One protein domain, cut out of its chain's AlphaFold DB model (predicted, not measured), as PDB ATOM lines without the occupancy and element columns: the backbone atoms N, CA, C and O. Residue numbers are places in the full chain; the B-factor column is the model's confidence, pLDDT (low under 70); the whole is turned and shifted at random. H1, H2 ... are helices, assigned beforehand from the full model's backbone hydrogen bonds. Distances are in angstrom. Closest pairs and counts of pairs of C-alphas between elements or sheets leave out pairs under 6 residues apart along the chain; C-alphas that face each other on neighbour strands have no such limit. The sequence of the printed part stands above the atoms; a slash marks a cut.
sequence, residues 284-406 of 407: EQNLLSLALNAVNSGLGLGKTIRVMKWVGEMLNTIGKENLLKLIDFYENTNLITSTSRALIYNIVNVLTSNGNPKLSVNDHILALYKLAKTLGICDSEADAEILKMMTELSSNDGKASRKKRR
ATOM      1  N   GLU A 284     -16.670   1.565   0.474       67.19
ATOM      2  CA  GLU A 284     -15.378   1.128   1.021       67.19
ATOM      3  C   GLU A 284     -14.236   2.054   0.587       67.19
ATOM      4  O   GLU A 284     -13.396   2.416   1.409       67.19
ATOM      5  N   GLN A 285     -14.248   2.519  -0.666       73.88
ATOM      6  CA  GLN A 285     -13.290   3.513  -1.161       73.88
ATOM      7  C   GLN A 285     -13.427   4.858  -0.434       73.88
ATOM      8  O   GLN A 285     -12.420   5.464  -0.069       73.88
ATOM      9  N   ASN A 286     -14.659   5.295  -0.154       79.69
ATOM     10  CA  ASN A 286     -14.921   6.512   0.619       79.69
ATOM     11  C   ASN A 286     -14.522   6.370   2.102       79.69
ATOM     12  O   ASN A 286     -14.089   7.337   2.725       79.69
ATOM     13  N   LEU A 287     -14.628   5.168   2.680       79.69
ATOM     14  CA  LEU A 287     -14.145   4.884   4.038       79.69
ATOM     15  C   LEU A 287     -12.615   4.819   4.110       79.69
ATOM     16  O   LEU A 287     -12.030   5.310   5.074       79.69
ATOM     17  N   LEU A 288     -11.963   4.251   3.094       78.19
ATOM     18  CA  LEU A 288     -10.504   4.234   2.972       78.19
ATOM     19  C   LEU A 288      -9.939   5.642   2.831       78.19
ATOM     20  O   LEU A 288      -9.006   6.000   3.548       78.19
ATOM     21  N   SER A 289     -10.525   6.459   1.954       79.31
ATOM     22  CA  SER A 289     -10.102   7.850   1.794       79.31
ATOM     23  C   SER A 289     -10.312   8.641   3.082       79.31
ATOM     24  O   SER A 289      -9.450   9.434   3.450       79.31
ATOM     25  N   LEU A 290     -11.390   8.377   3.829       80.81
ATOM     26  CA  LEU A 290     -11.613   8.976   5.142       80.81
ATOM     27  C   LEU A 290     -10.551   8.548   6.167       80.81
ATOM     28  O   LEU A 290     -10.020   9.404   6.872       80.81
ATOM     29  N   ALA A 291     -10.217   7.256   6.243       77.31
ATOM     30  CA  ALA A 291      -9.197   6.745   7.160       77.31
ATOM     31  C   ALA A 291      -7.807   7.328   6.856       77.31
ATOM     32  O   ALA A 291      -7.108   7.771   7.764       77.31
ATOM     33  N   LEU A 292      -7.430   7.394   5.576       78.06
ATOM     34  CA  LEU A 292      -6.162   7.986   5.145       78.06
ATOM     35  C   LEU A 292      -6.138   9.504   5.359       78.06
ATOM     36  O   LEU A 292      -5.136  10.043   5.818       78.06
ATOM     37  N   ASN A 293      -7.248  10.200   5.102       78.44
ATOM     38  CA  ASN A 293      -7.354  11.636   5.356       78.44
ATOM     39  C   ASN A 293      -7.321  11.965   6.851       78.44
ATOM     40  O   ASN A 293      -6.749  12.986   7.224       78.44
ATOM     41  N   ALA A 294      -7.877  11.117   7.717       74.12
ATOM     42  CA  ALA A 294      -7.748  11.266   9.167       74.12
ATOM     43  C   ALA A 294      -6.272  11.215   9.596       74.12
ATOM     44  O   ALA A 294      -5.791  12.111  10.285       74.12
ATOM     45  N   VAL A 295      -5.520  10.232   9.090       72.50
ATOM     46  CA  VAL A 295      -4.075  10.121   9.347       72.50
ATOM     47  C   VAL A 295      -3.315  11.332   8.799       72.50
ATOM     48  O   VAL A 295      -2.546  11.958   9.528       72.50
ATOM     49  N   ASN A 296      -3.571  11.719   7.548       72.94
ATOM     50  CA  ASN A 296      -2.860  12.814   6.881       72.94
ATOM     51  C   ASN A 296      -3.190  14.199   7.454       72.94
ATOM     52  O   ASN A 296      -2.358  15.101   7.404       72.94
ATOM     53  N   SER A 297      -4.390  14.388   8.006       70.00
ATOM     54  CA  SER A 297      -4.792  15.649   8.644       70.00
ATOM     55  C   SER A 297      -4.225  15.817  10.058       70.00
ATOM     56  O   SER A 297      -4.481  16.839  10.694       70.00
ATOM     57  N   GLY A 298      -3.488  14.825  10.579       70.44
ATOM     58  CA  GLY A 298      -3.042  14.792  11.976       70.44
ATOM     59  C   GLY A 298      -4.202  14.660  12.973       70.44
ATOM     60  O   GLY A 298      -4.010  14.743  14.190       70.44
ATOM     61  N   LEU A 299      -5.424  14.460  12.470       74.88
ATOM     62  CA  LEU A 299      -6.624  14.294  13.261       74.88
ATOM     63  C   LEU A 299      -6.755  12.802  13.576       74.88
ATOM     64  O   LEU A 299      -7.291  12.033  12.784       74.88
ATOM     65  N   GLY A 300      -6.236  12.394  14.740       85.44
ATOM     66  CA  GLY A 300      -6.315  11.006  15.214       85.44
ATOM     67  C   GLY A 300      -7.694  10.374  14.982       85.44
ATOM     68  O   GLY A 300      -8.729  11.056  14.985       85.44
ATOM     69  N   LEU A 301      -7.716   9.062  14.762       88.88
ATOM     70  CA  LEU A 301      -8.927   8.298  14.467       88.88
ATOM     71  C   LEU A 301     -10.029   8.568  15.505       88.88
ATOM     72  O   LEU A 301     -11.187   8.742  15.129       88.88
ATOM     73  N   GLY A 302      -9.682   8.706  16.789       88.75
ATOM     74  CA  GLY A 302     -10.637   9.025  17.857       88.75
ATOM     75  C   GLY A 302     -11.333  10.381  17.683       88.75
ATOM     76  O   GLY A 302     -12.539  10.515  17.922       88.75
ATOM     77  N   LYS A 303     -10.613  11.398  17.199       89.81
ATOM     78  CA  LYS A 303     -11.195  12.707  16.858       89.81
ATOM     79  C   LYS A 303     -12.095  12.601  15.633       89.81
ATOM     80  O   LYS A 303     -13.207  13.119  15.659       89.81
ATOM     81  N   THR A 304     -11.662  11.875  14.605       89.56
ATOM     82  CA  THR A 304     -12.465  11.647  13.392       89.56
ATOM     83  C   THR A 304     -13.777  10.927  13.712       89.56
ATOM     84  O   THR A 304     -14.828  11.326  13.219       89.56
ATOM     85  N   ILE A 305     -13.754   9.938  14.613       91.44
ATOM     86  CA  ILE A 305     -14.964   9.260  15.104       91.44
ATOM     87  C   ILE A 305     -15.913  10.246  15.796       91.44
ATOM     88  O   ILE A 305     -17.120  10.215  15.550       91.44
ATOM     89  N   ARG A 306     -15.398  11.151  16.637       91.75
ATOM     90  CA  ARG A 306     -16.228  12.174  17.296       91.75
ATOM     91  C   ARG A 306     -16.844  13.155  16.303       91.75
ATOM     92  O   ARG A 306     -18.027  13.466  16.428       91.75
ATOM     93  N   VAL A 307     -16.086  13.581  15.292       91.00
ATOM     94  CA  VAL A 307     -16.628  14.400  14.198       91.00
ATOM     95  C   VAL A 307     -17.708  13.622  13.449       91.00
ATOM     96  O   VAL A 307     -18.779  14.163  13.210       91.00
ATOM     97  N   MET A 308     -17.493  12.339  13.153       91.12
ATOM     98  CA  MET A 308     -18.481  11.497  12.475       91.12
ATOM     99  C   MET A 308     -19.790  11.360  13.264       91.12
ATOM    100  O   MET A 308     -20.865  11.446  12.670       91.12
ATOM    101  N   LYS A 309     -19.718  11.224  14.595       91.56
ATOM    102  CA  LYS A 309     -20.903  11.259  15.468       91.56
ATOM    103  C   LYS A 309     -21.634  12.593  15.380       91.56
ATOM    104  O   LYS A 309     -22.832  12.607  15.116       91.56
ATOM    105  N   TRP A 310     -20.905  13.694  15.550       93.69
ATOM    106  CA  TRP A 310     -21.476  15.038  15.492       93.69
ATOM    107  C   TRP A 310     -22.130  15.323  14.135       93.69
ATOM    108  O   TRP A 310     -23.264  15.786  14.085       93.69
ATOM    109  N   VAL A 311     -21.468  14.971  13.027       92.06
ATOM    110  CA  VAL A 311     -22.034  15.098  11.678       92.06
ATOM    111  C   VAL A 311     -23.300  14.255  11.549       92.06
ATOM    112  O   VAL A 311     -24.294  14.740  11.019       92.06
ATOM    113  N   GLY A 312     -23.307  13.023  12.060       90.12
ATOM    114  CA  GLY A 312     -24.495  12.170  12.063       90.12
ATOM    115  C   GLY A 312     -25.680  12.779  12.824       90.12
ATOM    116  O   GLY A 312     -26.811  12.747  12.340       90.12
ATOM    117  N   GLU A 313     -25.432  13.383  13.986       90.00
ATOM    118  CA  GLU A 313     -26.449  14.109  14.758       90.00
ATOM    119  C   GLU A 313     -26.946  15.364  14.023       90.00
ATOM    120  O   GLU A 313     -28.150  15.630  13.979       90.00
ATOM    121  N   MET A 314     -26.042  16.111  13.387       89.06
ATOM    122  CA  MET A 314     -26.382  17.311  12.616       89.06
ATOM    123  C   MET A 314     -27.177  16.989  11.348       89.06
ATOM    124  O   MET A 314     -28.141  17.682  11.021       89.06
ATOM    125  N   LEU A 315     -26.836  15.895  10.665       89.50
ATOM    126  CA  LEU A 315     -27.597  15.399   9.520       89.50
ATOM    127  C   LEU A 315     -29.030  15.035   9.912       89.50
ATOM    128  O   LEU A 315     -29.953  15.339   9.160       89.50
ATOM    129  N   ASN A 316     -29.226  14.451  11.095       88.38
ATOM    130  CA  ASN A 316     -30.557  14.110  11.599       88.38
ATOM    131  C   ASN A 316     -31.375  15.333  12.043       88.38
ATOM    132  O   ASN A 316     -32.602  15.274  12.030       88.38
ATOM    133  N   THR A 317     -30.723  16.416  12.471       90.38
ATOM    134  CA  THR A 317     -31.399  17.598  13.033       90.38
ATOM    135  C   THR A 317     -31.694  18.672  11.990       90.38
ATOM    136  O   THR A 317     -32.796  19.211  11.978       90.38
ATOM    137  N   ILE A 318     -30.733  18.988  11.119       88.81
ATOM    138  CA  ILE A 318     -30.819  20.127  10.186       88.81
ATOM    139  C   ILE A 318     -30.871  19.661   8.720       88.81
ATOM    140  O   ILE A 318     -31.296  20.413   7.842       88.81
ATOM    141  N   GLY A 319     -30.487  18.411   8.445       89.12
ATOM    142  CA  GLY A 319     -30.438  17.844   7.098       89.12
ATOM    143  C   GLY A 319     -29.152  18.184   6.336       89.12
ATOM    144  O   GLY A 319     -28.420  19.115   6.674       89.12
ATOM    145  N   LYS A 320     -28.881  17.411   5.276       90.19
ATOM    146  CA  LYS A 320     -27.646  17.486   4.476       90.19
ATOM    147  C   LYS A 320     -27.370  18.887   3.928       90.19
ATOM    148  O   LYS A 320     -26.305  19.437   4.179       90.19
ATOM    149  N   GLU A 321     -28.332  19.470   3.218       89.81
ATOM    150  CA  GLU A 321     -28.145  20.745   2.510       89.81
ATOM    151  C   GLU A 321     -27.813  21.903   3.454       89.81
ATOM    152  O   GLU A 321     -26.946  22.731   3.174       89.81
ATOM    153  N   ASN A 322     -28.481  21.953   4.605       91.00
ATOM    154  CA  ASN A 322     -28.257  23.006   5.587       91.00
ATOM    155  C   ASN A 322     -26.926  22.825   6.314       91.00
ATOM    156  O   ASN A 322     -26.249  23.813   6.592       91.00
ATOM    157  N   LEU A 323     -26.523  21.579   6.580       91.81
ATOM    158  CA  LEU A 323     -25.219  21.291   7.166       91.81
ATOM    159  C   LEU A 323     -24.079  21.712   6.231       91.81
ATOM    160  O   LEU A 323     -23.128  22.336   6.689       91.81
ATOM    161  N   LEU A 324     -24.187  21.436   4.928       92.75
ATOM    162  CA  LEU A 324     -23.178  21.862   3.952       92.75
ATOM    163  C   LEU A 324     -23.057  23.389   3.892       92.75
ATOM    164  O   LEU A 324     -21.956  23.921   4.001       92.75
ATOM    165  N   LYS A 325     -24.185  24.108   3.839       93.38
ATOM    166  CA  LYS A 325     -24.187  25.581   3.897       93.38
ATOM    167  C   LYS A 325     -23.565  26.122   5.183       93.38
ATOM    168  O   LYS A 325     -22.867  27.132   5.151       93.38
ATOM    169  N   LEU A 326     -23.822  25.463   6.311       90.69
ATOM    170  CA  LEU A 326     -23.260  25.845   7.602       90.69
ATOM    171  C   LEU A 326     -21.734  25.667   7.621       90.69
ATOM    172  O   LEU A 326     -21.023  26.546   8.101       90.69
ATOM    173  N   ILE A 327     -21.225  24.565   7.070       92.75
ATOM    174  CA  ILE A 327     -19.781  24.319   6.952       92.75
ATOM    175  C   ILE A 327     -19.125  25.379   6.060       92.75
ATOM    176  O   ILE A 327     -18.085  25.923   6.424       92.75
ATOM    177  N   ASP A 328     -19.757  25.724   4.939       92.12
ATOM    178  CA  ASP A 328     -19.259  26.753   4.020       92.12
ATOM    179  C   ASP A 328     -19.218  28.130   4.688       92.12
ATOM    180  O   ASP A 328     -18.254  28.878   4.536       92.12
ATOM    181  N   PHE A 329     -20.231  28.449   5.494       93.69
ATOM    182  CA  PHE A 329     -20.235  29.655   6.314       93.69
ATOM    183  C   PHE A 329     -19.082  29.670   7.333       93.69
ATOM    184  O   PHE A 329     -18.433  30.703   7.519       93.69
ATOM    185  N   TYR A 330     -18.786  28.537   7.972       89.69
ATOM    186  CA  TYR A 330     -17.683  28.435   8.929       89.69
ATOM    187  C   TYR A 330     -16.293  28.542   8.288       89.69
ATOM    188  O   TYR A 330     -15.378  29.078   8.913       89.69
ATOM    189  N   GLU A 331     -16.119  28.080   7.049       92.19
ATOM    190  CA  GLU A 331     -14.876  28.313   6.305       92.19
ATOM    191  C   GLU A 331     -14.754  29.783   5.887       92.19
ATOM    192  O   GLU A 331     -13.717  30.398   6.118       92.19
ATOM    193  N   ASN A 332     -15.827  30.390   5.366       90.44
ATOM    194  CA  ASN A 332     -15.828  31.802   4.958       90.44
ATOM    195  C   ASN A 332     -15.538  32.764   6.121       90.44
ATOM    196  O   ASN A 332     -15.007  33.854   5.922       90.44
ATOM    197  N   THR A 333     -15.883  32.364   7.345       89.50
ATOM    198  CA  THR A 333     -15.582  33.113   8.574       89.50
ATOM    199  C   THR A 333     -14.205  32.780   9.163       89.50
ATOM    200  O   THR A 333     -13.829  33.355  10.181       89.50
ATOM    201  N   ASN A 334     -13.428  31.902   8.515       88.38
ATOM    202  CA  ASN A 334     -12.134  31.376   8.965       88.38
ATOM    203  C   ASN A 334     -12.181  30.666  10.332       88.38
ATOM    204  O   ASN A 334     -11.159  30.555  11.009       88.38
ATOM    205  N   LEU A 335     -13.351  30.169  10.754       86.06
ATOM    206  CA  LEU A 335     -13.483  29.375  11.983       86.06
ATOM    207  C   LEU A 335     -12.971  27.941  11.795       86.06
ATOM    208  O   LEU A 335     -12.546  27.298  12.753       86.06
ATOM    209  N   ILE A 336     -13.041  27.434  10.564       89.31
ATOM    210  CA  ILE A 336     -12.657  26.074  10.185       89.31
ATOM    211  C   ILE A 336     -11.661  26.167   9.024       89.31
ATOM    212  O   ILE A 336     -11.799  27.008   8.140       89.31
ATOM    213  N   THR A 337     -10.640  25.311   9.028       88.25
ATOM    214  CA  THR A 337      -9.646  25.252   7.947       88.25
ATOM    215  C   THR A 337     -10.198  24.517   6.728       88.25
ATOM    216  O   THR A 337     -11.016  23.606   6.856       88.25
ATOM    217  N   SER A 338      -9.676  24.816   5.540       87.31
ATOM    218  CA  SER A 338     -10.102  24.122   4.315       87.31
ATOM    219  C   SER A 338      -9.907  22.597   4.390       87.31
ATOM    220  O   SER A 338     -10.749  21.815   3.948       87.31
ATOM    221  N   THR A 339      -8.858  22.145   5.085       84.94
ATOM    222  CA  THR A 339      -8.616  20.720   5.365       84.94
ATOM    223  C   THR A 339      -9.733  20.088   6.199       84.94
ATOM    224  O   THR A 339     -10.172  18.973   5.916       84.94
ATOM    225  N   SER A 340     -10.217  20.790   7.226       85.12
ATOM    226  CA  SER A 340     -11.294  20.282   8.082       85.12
ATOM    227  C   SER A 340     -12.655  20.359   7.391       85.12
ATOM    228  O   SER A 340     -13.446  19.428   7.548       85.12
ATOM    229  N   ARG A 341     -12.891  21.355   6.524       88.94
ATOM    230  CA  ARG A 341     -14.028  21.350   5.586       88.94
ATOM    231  C   ARG A 341     -14.020  20.080   4.738       88.94
ATOM    232  O   ARG A 341     -15.006  19.351   4.747       88.94
ATOM    233  N   ALA A 342     -12.920  19.785   4.045       88.44
ATOM    234  CA  ALA A 342     -12.825  18.611   3.176       88.44
ATOM    235  C   ALA A 342     -13.095  17.299   3.936       88.44
ATOM    236  O   ALA A 342     -13.822  16.432   3.450       88.44
ATOM    237  N   LEU A 343     -12.573  17.176   5.162       87.88
ATOM    238  CA  LEU A 343     -12.838  16.030   6.031       87.88
ATOM    239  C   LEU A 343     -14.332  15.906   6.357       87.88
ATOM    240  O   LEU A 343     -14.904  14.830   6.185       87.88
ATOM    241  N   ILE A 344     -14.982  16.991   6.784       89.62
ATOM    242  CA  ILE A 344     -16.410  16.971   7.125       89.62
ATOM    243  C   ILE A 344     -17.257  16.657   5.885       89.62
ATOM    244  O   ILE A 344     -18.176  15.845   5.973       89.62
ATOM    245  N   TYR A 345     -16.924  17.216   4.722       90.62
ATOM    246  CA  TYR A 345     -17.588  16.905   3.452       90.62
ATOM    247  C   TYR A 345     -17.495  15.417   3.102       90.62
ATOM    248  O   TYR A 345     -18.497  14.799   2.740       90.62
ATOM    249  N   ASN A 346     -16.317  14.817   3.274       89.00
ATOM    250  CA  ASN A 346     -16.131  13.384   3.065       89.00
ATOM    251  C   ASN A 346     -16.975  12.559   4.042       89.00
ATOM    252  O   ASN A 346     -17.633  11.609   3.623       89.00
ATOM    253  N   ILE A 347     -17.032  12.948   5.320       88.56
ATOM    254  CA  ILE A 347     -17.895  12.293   6.314       88.56
ATOM    255  C   ILE A 347     -19.370  12.403   5.922       88.56
ATOM    256  O   ILE A 347     -20.087  11.403   5.959       88.56
ATOM    257  N   VAL A 348     -19.832  13.592   5.528       90.00
ATOM    258  CA  VAL A 348     -21.210  13.805   5.069       90.00
ATOM    259  C   VAL A 348     -21.501  12.911   3.868       90.00
ATOM    260  O   VAL A 348     -22.543  12.262   3.833       90.00
ATOM    261  N   ASN A 349     -20.584  12.809   2.909       89.12
ATOM    262  CA  ASN A 349     -20.751  11.933   1.754       89.12
ATOM    263  C   ASN A 349     -20.805  10.457   2.154       89.12
ATOM    264  O   ASN A 349     -21.691   9.753   1.681       89.12
ATOM    265  N   VAL A 350     -19.946   9.991   3.064       86.94
ATOM    266  CA  VAL A 350     -19.988   8.609   3.578       86.94
ATOM    267  C   VAL A 350     -21.326   8.320   4.261       86.94
ATOM    268  O   VAL A 350     -21.952   7.307   3.969       86.94
ATOM    269  N   LEU A 351     -21.801   9.224   5.121       85.38
ATOM    270  CA  LEU A 351     -23.051   9.045   5.867       85.38
ATOM    271  C   LEU A 351     -24.310   9.202   5.001       85.38
ATOM    272  O   LEU A 351     -25.357   8.662   5.348       85.38
ATOM    273  N   THR A 352     -24.225   9.939   3.890       84.06
ATOM    274  CA  THR A 352     -25.362  10.234   2.997       84.06
ATOM    275  C   THR A 352     -25.290   9.512   1.657       84.06
ATOM    276  O   THR A 352     -26.124   9.767   0.792       84.06
ATOM    277  N   SER A 353     -24.315   8.621   1.449       80.56
ATOM    278  CA  SER A 353     -24.240   7.803   0.238       80.56
ATOM    279  C   SER A 353     -25.490   6.917   0.173       80.56
ATOM    280  O   SER A 353     -25.588   5.895   0.850       80.56
ATOM    281  N   ASN A 354     -26.460   7.373  -0.629       51.12
ATOM    282  CA  ASN A 354     -27.879   6.993  -0.732       51.12
ATOM    283  C   ASN A 354     -28.184   5.508  -1.056       51.12
ATOM    284  O   ASN A 354     -29.290   5.179  -1.469       51.12
ATOM    285  N   GLY A 355     -27.238   4.583  -0.891       52.66
ATOM    286  CA  GLY A 355     -27.404   3.182  -1.282       52.66
ATOM    287  C   GLY A 355     -27.931   2.243  -0.195       52.66
ATOM    288  O   GLY A 355     -28.422   1.171  -0.530       52.66
ATOM    289  N   ASN A 356     -27.825   2.593   1.093       52.16
ATOM    290  CA  ASN A 356     -28.227   1.700   2.185       52.16
ATOM    291  C   ASN A 356     -28.907   2.468   3.328       52.16
ATOM    292  O   ASN A 356     -28.227   2.864   4.275       52.16
ATOM    293  N   PRO A 357     -30.249   2.590   3.332       55.84
ATOM    294  CA  PRO A 357     -31.019   3.215   4.419       55.84
ATOM    295  C   PRO A 357     -30.988   2.426   5.748       55.84
ATOM    296  O   PRO A 357     -31.859   2.588   6.597       55.84
ATOM    297  N   LYS A 358     -30.017   1.523   5.929       58.69
ATOM    298  CA  LYS A 358     -29.927   0.609   7.071       58.69
ATOM    299  C   LYS A 358     -28.644   0.704   7.879       58.69
ATOM    300  O   LYS A 358     -28.637   0.149   8.971       58.69
ATOM    301  N   LEU A 359     -27.585   1.349   7.385       71.50
ATOM    302  CA  LEU A 359     -26.405   1.530   8.225       71.50
ATOM    303  C   LEU A 359     -26.597   2.766   9.093       71.50
ATOM    304  O   LEU A 359     -26.693   3.888   8.599       71.50
ATOM    305  N   SER A 360     -26.631   2.544  10.400       84.00
ATOM    306  CA  SER A 360     -26.589   3.625  11.371       84.00
ATOM    307  C   SER A 360     -25.238   4.346  11.308       84.00
ATOM    308  O   SER A 360     -24.241   3.826  10.798       84.00
ATOM    309  N   VAL A 361     -25.175   5.555  11.866       87.69
ATOM    310  CA  VAL A 361     -23.908   6.285  12.055       87.69
ATOM    311  C   VAL A 361     -22.899   5.409  12.813       87.69
ATOM    312  O   VAL A 361     -21.725   5.360  12.458       87.69
ATOM    313  N   ASN A 362     -23.376   4.630  13.788       89.19
ATOM    314  CA  ASN A 362     -22.552   3.708  14.571       89.19
ATOM    315  C   ASN A 362     -21.962   2.575  13.723       89.19
ATOM    316  O   ASN A 362     -20.816   2.190  13.943       89.19
ATOM    317  N   ASP A 363     -22.702   2.063  12.737       89.06
ATOM    318  CA  ASP A 363     -22.203   1.007  11.850       89.06
ATOM    319  C   ASP A 363     -21.084   1.523  10.943       89.06
ATOM    320  O   ASP A 363     -20.079   0.838  10.751       89.06
ATOM    321  N   HIS A 364     -21.216   2.755  10.437       87.69
ATOM    322  CA  HIS A 364     -20.158   3.403   9.662       87.69
ATOM    323  C   HIS A 364     -18.911   3.662  10.513       87.69
ATOM    324  O   HIS A 364     -17.798   3.404  10.057       87.69
ATOM    325  N   ILE A 365     -19.085   4.098  11.766       90.56
ATOM    326  CA  ILE A 365     -17.973   4.271  12.708       90.56
ATOM    327  C   ILE A 365     -17.279   2.930  12.980       90.56
ATOM    328  O   ILE A 365     -16.051   2.856  12.985       90.56
ATOM    329  N   LEU A 366     -18.043   1.853  13.186       90.81
ATOM    330  CA  LEU A 366     -17.478   0.531  13.441       90.81
ATOM    331  C   LEU A 366     -16.739  -0.020  12.213       90.81
ATOM    332  O   LEU A 366     -15.692  -0.650  12.366       90.81
ATOM    333  N   ALA A 367     -17.261   0.223  11.009       88.75
ATOM    334  CA  ALA A 367     -16.592  -0.124   9.759       88.75
ATOM    335  C   ALA A 367     -15.274   0.648   9.600       88.75
ATOM    336  O   ALA A 367     -14.243   0.030   9.338       88.75
ATOM    337  N   LEU A 368     -15.287   1.963   9.850       89.00
ATOM    338  CA  LEU A 368     -14.094   2.810   9.824       89.00
ATOM    339  C   LEU A 368     -13.035   2.324  10.821       89.00
ATOM    340  O   LEU A 368     -11.869   2.191  10.466       89.00
ATOM    341  N   TYR A 369     -13.440   2.010  12.052       91.38
ATOM    342  CA  TYR A 369     -12.532   1.509  13.082       91.38
ATOM    343  C   TYR A 369     -11.923   0.151  12.717       91.38
ATOM    344  O   TYR A 369     -10.714  -0.039  12.838       91.38
ATOM    345  N   LYS A 370     -12.736  -0.794  12.224       90.44
ATOM    346  CA  LYS A 370     -12.236  -2.097  11.758       90.44
ATOM    347  C   LYS A 370     -11.236  -1.926  10.620       90.44
ATOM    348  O   LYS A 370     -10.189  -2.563  10.648       90.44
ATOM    349  N   LEU A 371     -11.541  -1.050   9.666       86.81
ATOM    350  CA  LEU A 371     -10.670  -0.760   8.537       86.81
ATOM    351  C   LEU A 371      -9.345  -0.134   8.993       86.81
ATOM    352  O   LEU A 371      -8.276  -0.614   8.628       86.81
ATOM    353  N   ALA A 372      -9.396   0.873   9.862       88.44
ATOM    354  CA  ALA A 372      -8.197   1.479  10.433       88.44
ATOM    355  C   ALA A 372      -7.330   0.444  11.170       88.44
ATOM    356  O   ALA A 372      -6.118   0.395  10.970       88.44
ATOM    357  N   LYS A 373      -7.958  -0.468  11.923       88.38
ATOM    358  CA  LYS A 373      -7.262  -1.568  12.600       88.38
ATOM    359  C   LYS A 373      -6.612  -2.548  11.622       88.38
ATOM    360  O   LYS A 373      -5.494  -2.986  11.870       88.38
ATOM    361  N   THR A 374      -7.265  -2.865  10.500       88.06
ATOM    362  CA  THR A 374      -6.652  -3.692   9.442       88.06
ATOM    363  C   THR A 374      -5.484  -3.003   8.740       88.06
ATOM    364  O   THR A 374      -4.583  -3.685   8.269       88.06
ATOM    365  N   LEU A 375      -5.461  -1.668   8.719       85.06
ATOM    366  CA  LEU A 375      -4.352  -0.870   8.188       85.06
ATOM    367  C   LEU A 375      -3.211  -0.671   9.204       85.06
ATOM    368  O   LEU A 375      -2.255   0.038   8.912       85.06
ATOM    369  N   GLY A 376      -3.307  -1.261  10.403       85.31
ATOM    370  CA  GLY A 376      -2.312  -1.092  11.466       85.31
ATOM    371  C   GLY A 376      -2.362   0.272  12.158       85.31
ATOM    372  O   GLY A 376      -1.441   0.620  12.896       85.31
ATOM    373  N   ILE A 377      -3.425   1.053  11.945       87.12
ATOM    374  CA  ILE A 377      -3.627   2.335  12.621       87.12
ATOM    375  C   ILE A 377      -4.197   2.041  14.009       87.12
ATOM    376  O   ILE A 377      -5.375   1.712  14.163       87.12
ATOM    377  N   CYS A 378      -3.345   2.155  15.023       83.75
ATOM    378  CA  CYS A 378      -3.723   2.010  16.424       83.75
ATOM    379  C   CYS A 378      -3.899   3.394  17.052       83.75
ATOM    380  O   CYS A 378      -2.966   4.194  17.073       83.75
ATOM    381  N   ASP A 379      -5.085   3.665  17.591       89.31
ATOM    382  CA  ASP A 379      -5.376   4.897  18.319       89.31
ATOM    383  C   ASP A 379      -6.140   4.545  19.601       89.31
ATOM    384  O   ASP A 379      -7.292   4.107  19.557       89.31
ATOM    385  N   SER A 380      -5.495   4.752  20.752       89.62
ATOM    386  CA  SER A 380      -6.087   4.473  22.063       89.62
ATOM    387  C   SER A 380      -7.341   5.308  22.337       89.62
ATOM    388  O   SER A 380      -8.216   4.890  23.093       89.62
ATOM    389  N   GLU A 381      -7.443   6.496  21.734       90.06
ATOM    390  CA  GLU A 381      -8.623   7.348  21.859       90.06
ATOM    391  C   GLU A 381      -9.800   6.783  21.056       90.06
ATOM    392  O   GLU A 381     -10.939   6.797  21.527       90.06
ATOM    393  N   ALA A 382      -9.529   6.221  19.875       91.00
ATOM    394  CA  ALA A 382     -10.539   5.506  19.103       91.00
ATOM    395  C   ALA A 382     -11.040   4.269  19.861       91.00
ATOM    396  O   ALA A 382     -12.250   4.061  19.945       91.00
ATOM    397  N   ASP A 383     -10.137   3.497  20.472       91.88
ATOM    398  CA  ASP A 383     -10.492   2.324  21.281       91.88
ATOM    399  C   ASP A 383     -11.441   2.686  22.436       91.88
ATOM    400  O   ASP A 383     -12.460   2.020  22.639       91.88
ATOM    401  N   ALA A 384     -11.150   3.773  23.159       92.31
ATOM    402  CA  ALA A 384     -12.000   4.263  24.244       92.31
ATOM    403  C   ALA A 384     -13.400   4.670  23.748       92.31
ATOM    404  O   ALA A 384     -14.410   4.356  24.388       92.31
ATOM    405  N   GLU A 385     -13.481   5.328  22.590       90.19
ATOM    406  CA  GLU A 385     -14.748   5.794  22.022       90.19
ATOM    407  C   GLU A 385     -15.609   4.634  21.488       90.19
ATOM    408  O   GLU A 385     -16.833   4.635  21.667       90.19
ATOM    409  N   ILE A 386     -14.985   3.609  20.891       92.38
ATOM    410  CA  ILE A 386     -15.668   2.367  20.499       92.38
ATOM    411  C   ILE A 386     -16.192   1.627  21.732       92.38
ATOM    412  O   ILE A 386     -17.351   1.202  21.741       92.38
ATOM    413  N   LEU A 387     -15.378   1.501  22.786       91.69
ATOM    414  CA  LEU A 387     -15.787   0.851  24.031       91.69
ATOM    415  C   LEU A 387     -17.011   1.553  24.633       91.69
ATOM    416  O   LEU A 387     -17.997   0.901  24.985       91.69
ATOM    417  N   LYS A 388     -16.992   2.890  24.672       91.06
ATOM    418  CA  LYS A 388     -18.118   3.702  25.142       91.06
ATOM    419  C   LYS A 388     -19.389   3.424  24.334       91.06
ATOM    420  O   LYS A 388     -20.426   3.140  24.931       91.06
ATOM    421  N   MET A 389     -19.312   3.386  23.000       88.31
ATOM    422  CA  MET A 389     -20.474   3.036  22.167       88.31
ATOM    423  C   MET A 389     -21.013   1.632  22.449       88.31
ATOM    424  O   MET A 389     -22.225   1.451  22.545       88.31
ATOM    425  N   MET A 390     -20.136   0.635  22.612       86.94
ATOM    426  CA  MET A 390     -20.561  -0.729  22.940       86.94
ATOM    427  C   MET A 390     -21.298  -0.779  24.286       86.94
ATOM    428  O   MET A 390     -22.331  -1.444  24.403       86.94
ATOM    429  N   THR A 391     -20.824  -0.029  25.288       89.94
ATOM    430  CA  THR A 391     -21.519   0.065  26.581       89.94
ATOM    431  C   THR A 391     -22.875   0.766  26.468       89.94
ATOM    432  O   THR A 391     -23.861   0.276  27.024       89.94
ATOM    433  N   GLU A 392     -22.973   1.853  25.698       85.19
ATOM    434  CA  GLU A 392     -24.219   2.603  25.498       85.19
ATOM    435  C   GLU A 392     -25.287   1.756  24.797       85.19
ATOM    436  O   GLU A 392     -26.432   1.713  25.264       85.19
ATOM    437  N   LEU A 393     -24.905   1.008  23.755       79.69
ATOM    438  CA  LEU A 393     -25.792   0.075  23.056       79.69
ATOM    439  C   LEU A 393     -26.335  -1.003  24.008       79.69
ATOM    440  O   LEU A 393     -27.548  -1.202  24.082       79.69
ATOM    441  N   SER A 394     -25.468  -1.611  24.828       79.94
ATOM    442  CA  SER A 394     -25.885  -2.629  25.809       79.94
ATOM    443  C   SER A 394     -26.857  -2.087  26.870       79.94
ATOM    444  O   SER A 394     -27.766  -2.784  27.328       79.94
ATOM    445  N   SER A 395     -26.708  -0.811  27.242       76.88
ATOM    446  CA  SER A 395     -27.540  -0.170  28.262       76.88
ATOM    447  C   SER A 395     -28.953   0.163  27.764       76.88
ATOM    448  O   SER A 395     -29.907   0.168  28.553       76.88
ATOM    449  N   ASN A 396     -29.110   0.417  26.462       65.25
ATOM    450  CA  ASN A 396     -30.393   0.780  25.865       65.25
ATOM    451  C   ASN A 396     -31.293  -0.443  25.636       65.25
ATOM    452  O   ASN A 396     -32.495  -0.379  25.925       65.25
ATOM    453  N   ASP A 397     -30.719  -1.587  25.261       64.06
ATOM    454  CA  ASP A 397     -31.466  -2.844  25.105       64.06
ATOM    455  C   ASP A 397     -32.044  -3.353  26.441       64.06
ATOM    456  O   ASP A 397     -33.169  -3.871  26.510       64.06
ATOM    457  N   GLY A 398     -31.342  -3.104  27.551       57.06
ATOM    458  CA  GLY A 398     -31.832  -3.399  28.903       57.06
ATOM    459  C   GLY A 398     -33.034  -2.544  29.338       57.06
ATOM    460  O   GLY A 398     -33.875  -2.986  30.129       57.06
ATOM    461  N   LYS A 399     -33.167  -1.317  28.816       55.56
ATOM    462  CA  LYS A 399     -34.294  -0.418  29.131       55.56
ATOM    463  C   LYS A 399     -35.518  -0.706  28.261       55.56
ATOM    464  O   LYS A 399     -36.642  -0.666  28.771       55.56
ATOM    465  N   ALA A 400     -35.320  -1.054  26.989       55.91
ATOM    466  CA  ALA A 400     -36.401  -1.443  26.085       55.91
ATOM    467  C   ALA A 400     -37.089  -2.747  26.539       55.91
ATOM    468  O   ALA A 400     -38.320  -2.825  26.589       55.91
ATOM    469  N   SER A 401     -36.306  -3.737  26.980       52.78
ATOM    470  CA  SER A 401     -36.813  -5.015  27.500       52.78
ATOM    471  C   SER A 401     -37.568  -4.874  28.832       52.78
ATOM    472  O   SER A 401     -38.609  -5.507  29.020       52.78
ATOM    473  N   ARG A 402     -37.143  -3.978  29.738       54.12
ATOM    474  CA  ARG A 402     -37.887  -3.686  30.984       54.12
ATOM    475  C   ARG A 402     -39.213  -2.961  30.755       54.12
ATOM    476  O   ARG A 402     -40.158  -3.191  31.507       54.12
ATOM    477  N   LYS A 403     -39.316  -2.113  29.727       50.69
ATOM    478  CA  LYS A 403     -40.557  -1.380  29.413       50.69
ATOM    479  C   LYS A 403     -41.615  -2.278  28.762       50.69
ATOM    480  O   LYS A 403     -42.803  -2.059  28.974       50.69
ATOM    481  N   LYS A 404     -41.190  -3.326  28.048       51.84
ATOM    482  CA  LYS A 404     -42.072  -4.329  27.426       51.84
ATOM    483  C   LYS A 404     -42.589  -5.395  28.401       51.84
ATOM    484  O   LYS A 404     -43.531  -6.092  28.072       51.84
ATOM    485  N   ARG A 405     -41.989  -5.510  29.592       50.41
ATOM    486  CA  ARG A 405     -42.400  -6.449  30.656       50.41
ATOM    487  C   ARG A 405     -43.321  -5.813  31.713       50.41
ATOM    488  O   ARG A 405     -43.702  -6.475  32.670       50.41
ATOM    489  N   ARG A 406     -43.612  -4.515  31.572       51.28
ATOM    490  CA  ARG A 406     -44.504  -3.716  32.439       51.28
ATOM    491  C   ARG A 406     -45.776  -3.232  31.727       51.28
ATOM    492  O   ARG A 406     -46.569  -2.526  32.339       51.28
TER     493      ARG A 406
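AT A GLANCE: This is residues 284 to 406 of the 407 residues of the protein "Arch_fla_DE domain-containing protein" of Candidatus Verstraetearchaeota archaeon (UniProt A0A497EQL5). Three helices, H1, H4 and H3, lie side by side in a row, with H4 in the middle, and two more, H2 and H5, form a second layer that crosses this row, H2 over H4 and H5 over H1. The long helix H6 packs with its first part on the other side of H2 and H5, and its far end, with residues 394 to 406, sticks out as an arm. The printed part has 123 residues with six named helices, H1 to H6 in order along the chain, and no named strand; the class is all helix. It is compact, with a radius of gyration of the C-alphas of 15.9 A, and spans 53 by 35 by 28 A, the arm making the length.

IN THESE COORDINATES: H1 holds residues 284 to 296, beginning at C-alpha 284, (-15.378, 1.128, 1.021). H2 holds residues 301 to 318 and is 25.2 A long from first to last C-alpha. H3 holds residues 320 to 332. H4 follows with residues 338 to 352, 20.7 A, and H5 with residues 361 to 374, 20.1 A. H6, the longest, holds residues 380 to 404, 37.4 A from C-alpha 380, (-6.087, 4.473, 22.063), to C-alpha 404, (-42.072, -4.329, 27.426).

HOW THE PARTS SIT: H2 is the hub, touching four other helices. It touches H1 only at the corner by their link, where the C-alphas of Ala 294 and Leu 301 are 6.2 A apart. With residues 307 to 315 it touches H4, the closest C-alphas being those of Met 308 and Ile 347, 6.2 A, at a steep tilt of 63 degrees. H2, H5 and H6 are a bundle, up and down, each helix running against the one before it. H2 and H5 touch at Gly 312 and Val 361, their closest C-alphas, 5.9 A, at a shallow tilt of 19 degrees. H2 and H6 touch at a steep tilt of 44 degrees; their closest C-alphas, those of Gly 302 and Ala 382, are 3.7 A apart. H5 and H6, a helical hairpin, only just touch, with 3 pairs of C-alphas within 8 A, the closest being those of Tyr 369 and Ala 382, 7.5 A. H1 touches H4, opposite ways at a shallow tilt of 25 degrees, closest at the C-alphas of Asn 286 and Val 350, 6.2 A. H1 touches H5 with residues 287 to 291, closest at the C-alphas of Leu 287 and Leu 368, 6.1 A, at 69 degrees, a tilt only just steep. H3 and H4 form a helical hairpin, closest at the C-alphas of Ile 327 and Arg 341, 6.6 A, at a shallow tilt of 4 degrees. The packing of the helices is part aligned, part crossed. H6 is apart from H1, H3 and H4. Every O i to N i+4 pair is within hydrogen-bond range in H1 to H5; in H6 it is 19 of 21.

THE WHOLE: The C-alphas of Asn 332 and Arg 406 are the two farthest apart, 53.3 A. Residues 394 to 406, of which 394 to 404 belong to H6, stand free; the body without them has 110 residues and spans 36 by 30 by 26 A. The printed part has no cut and no long link. Mean pLDDT of the printed part is 82.6; residue 284, residues 354 to 358 and residues 396 to 406 are under 70.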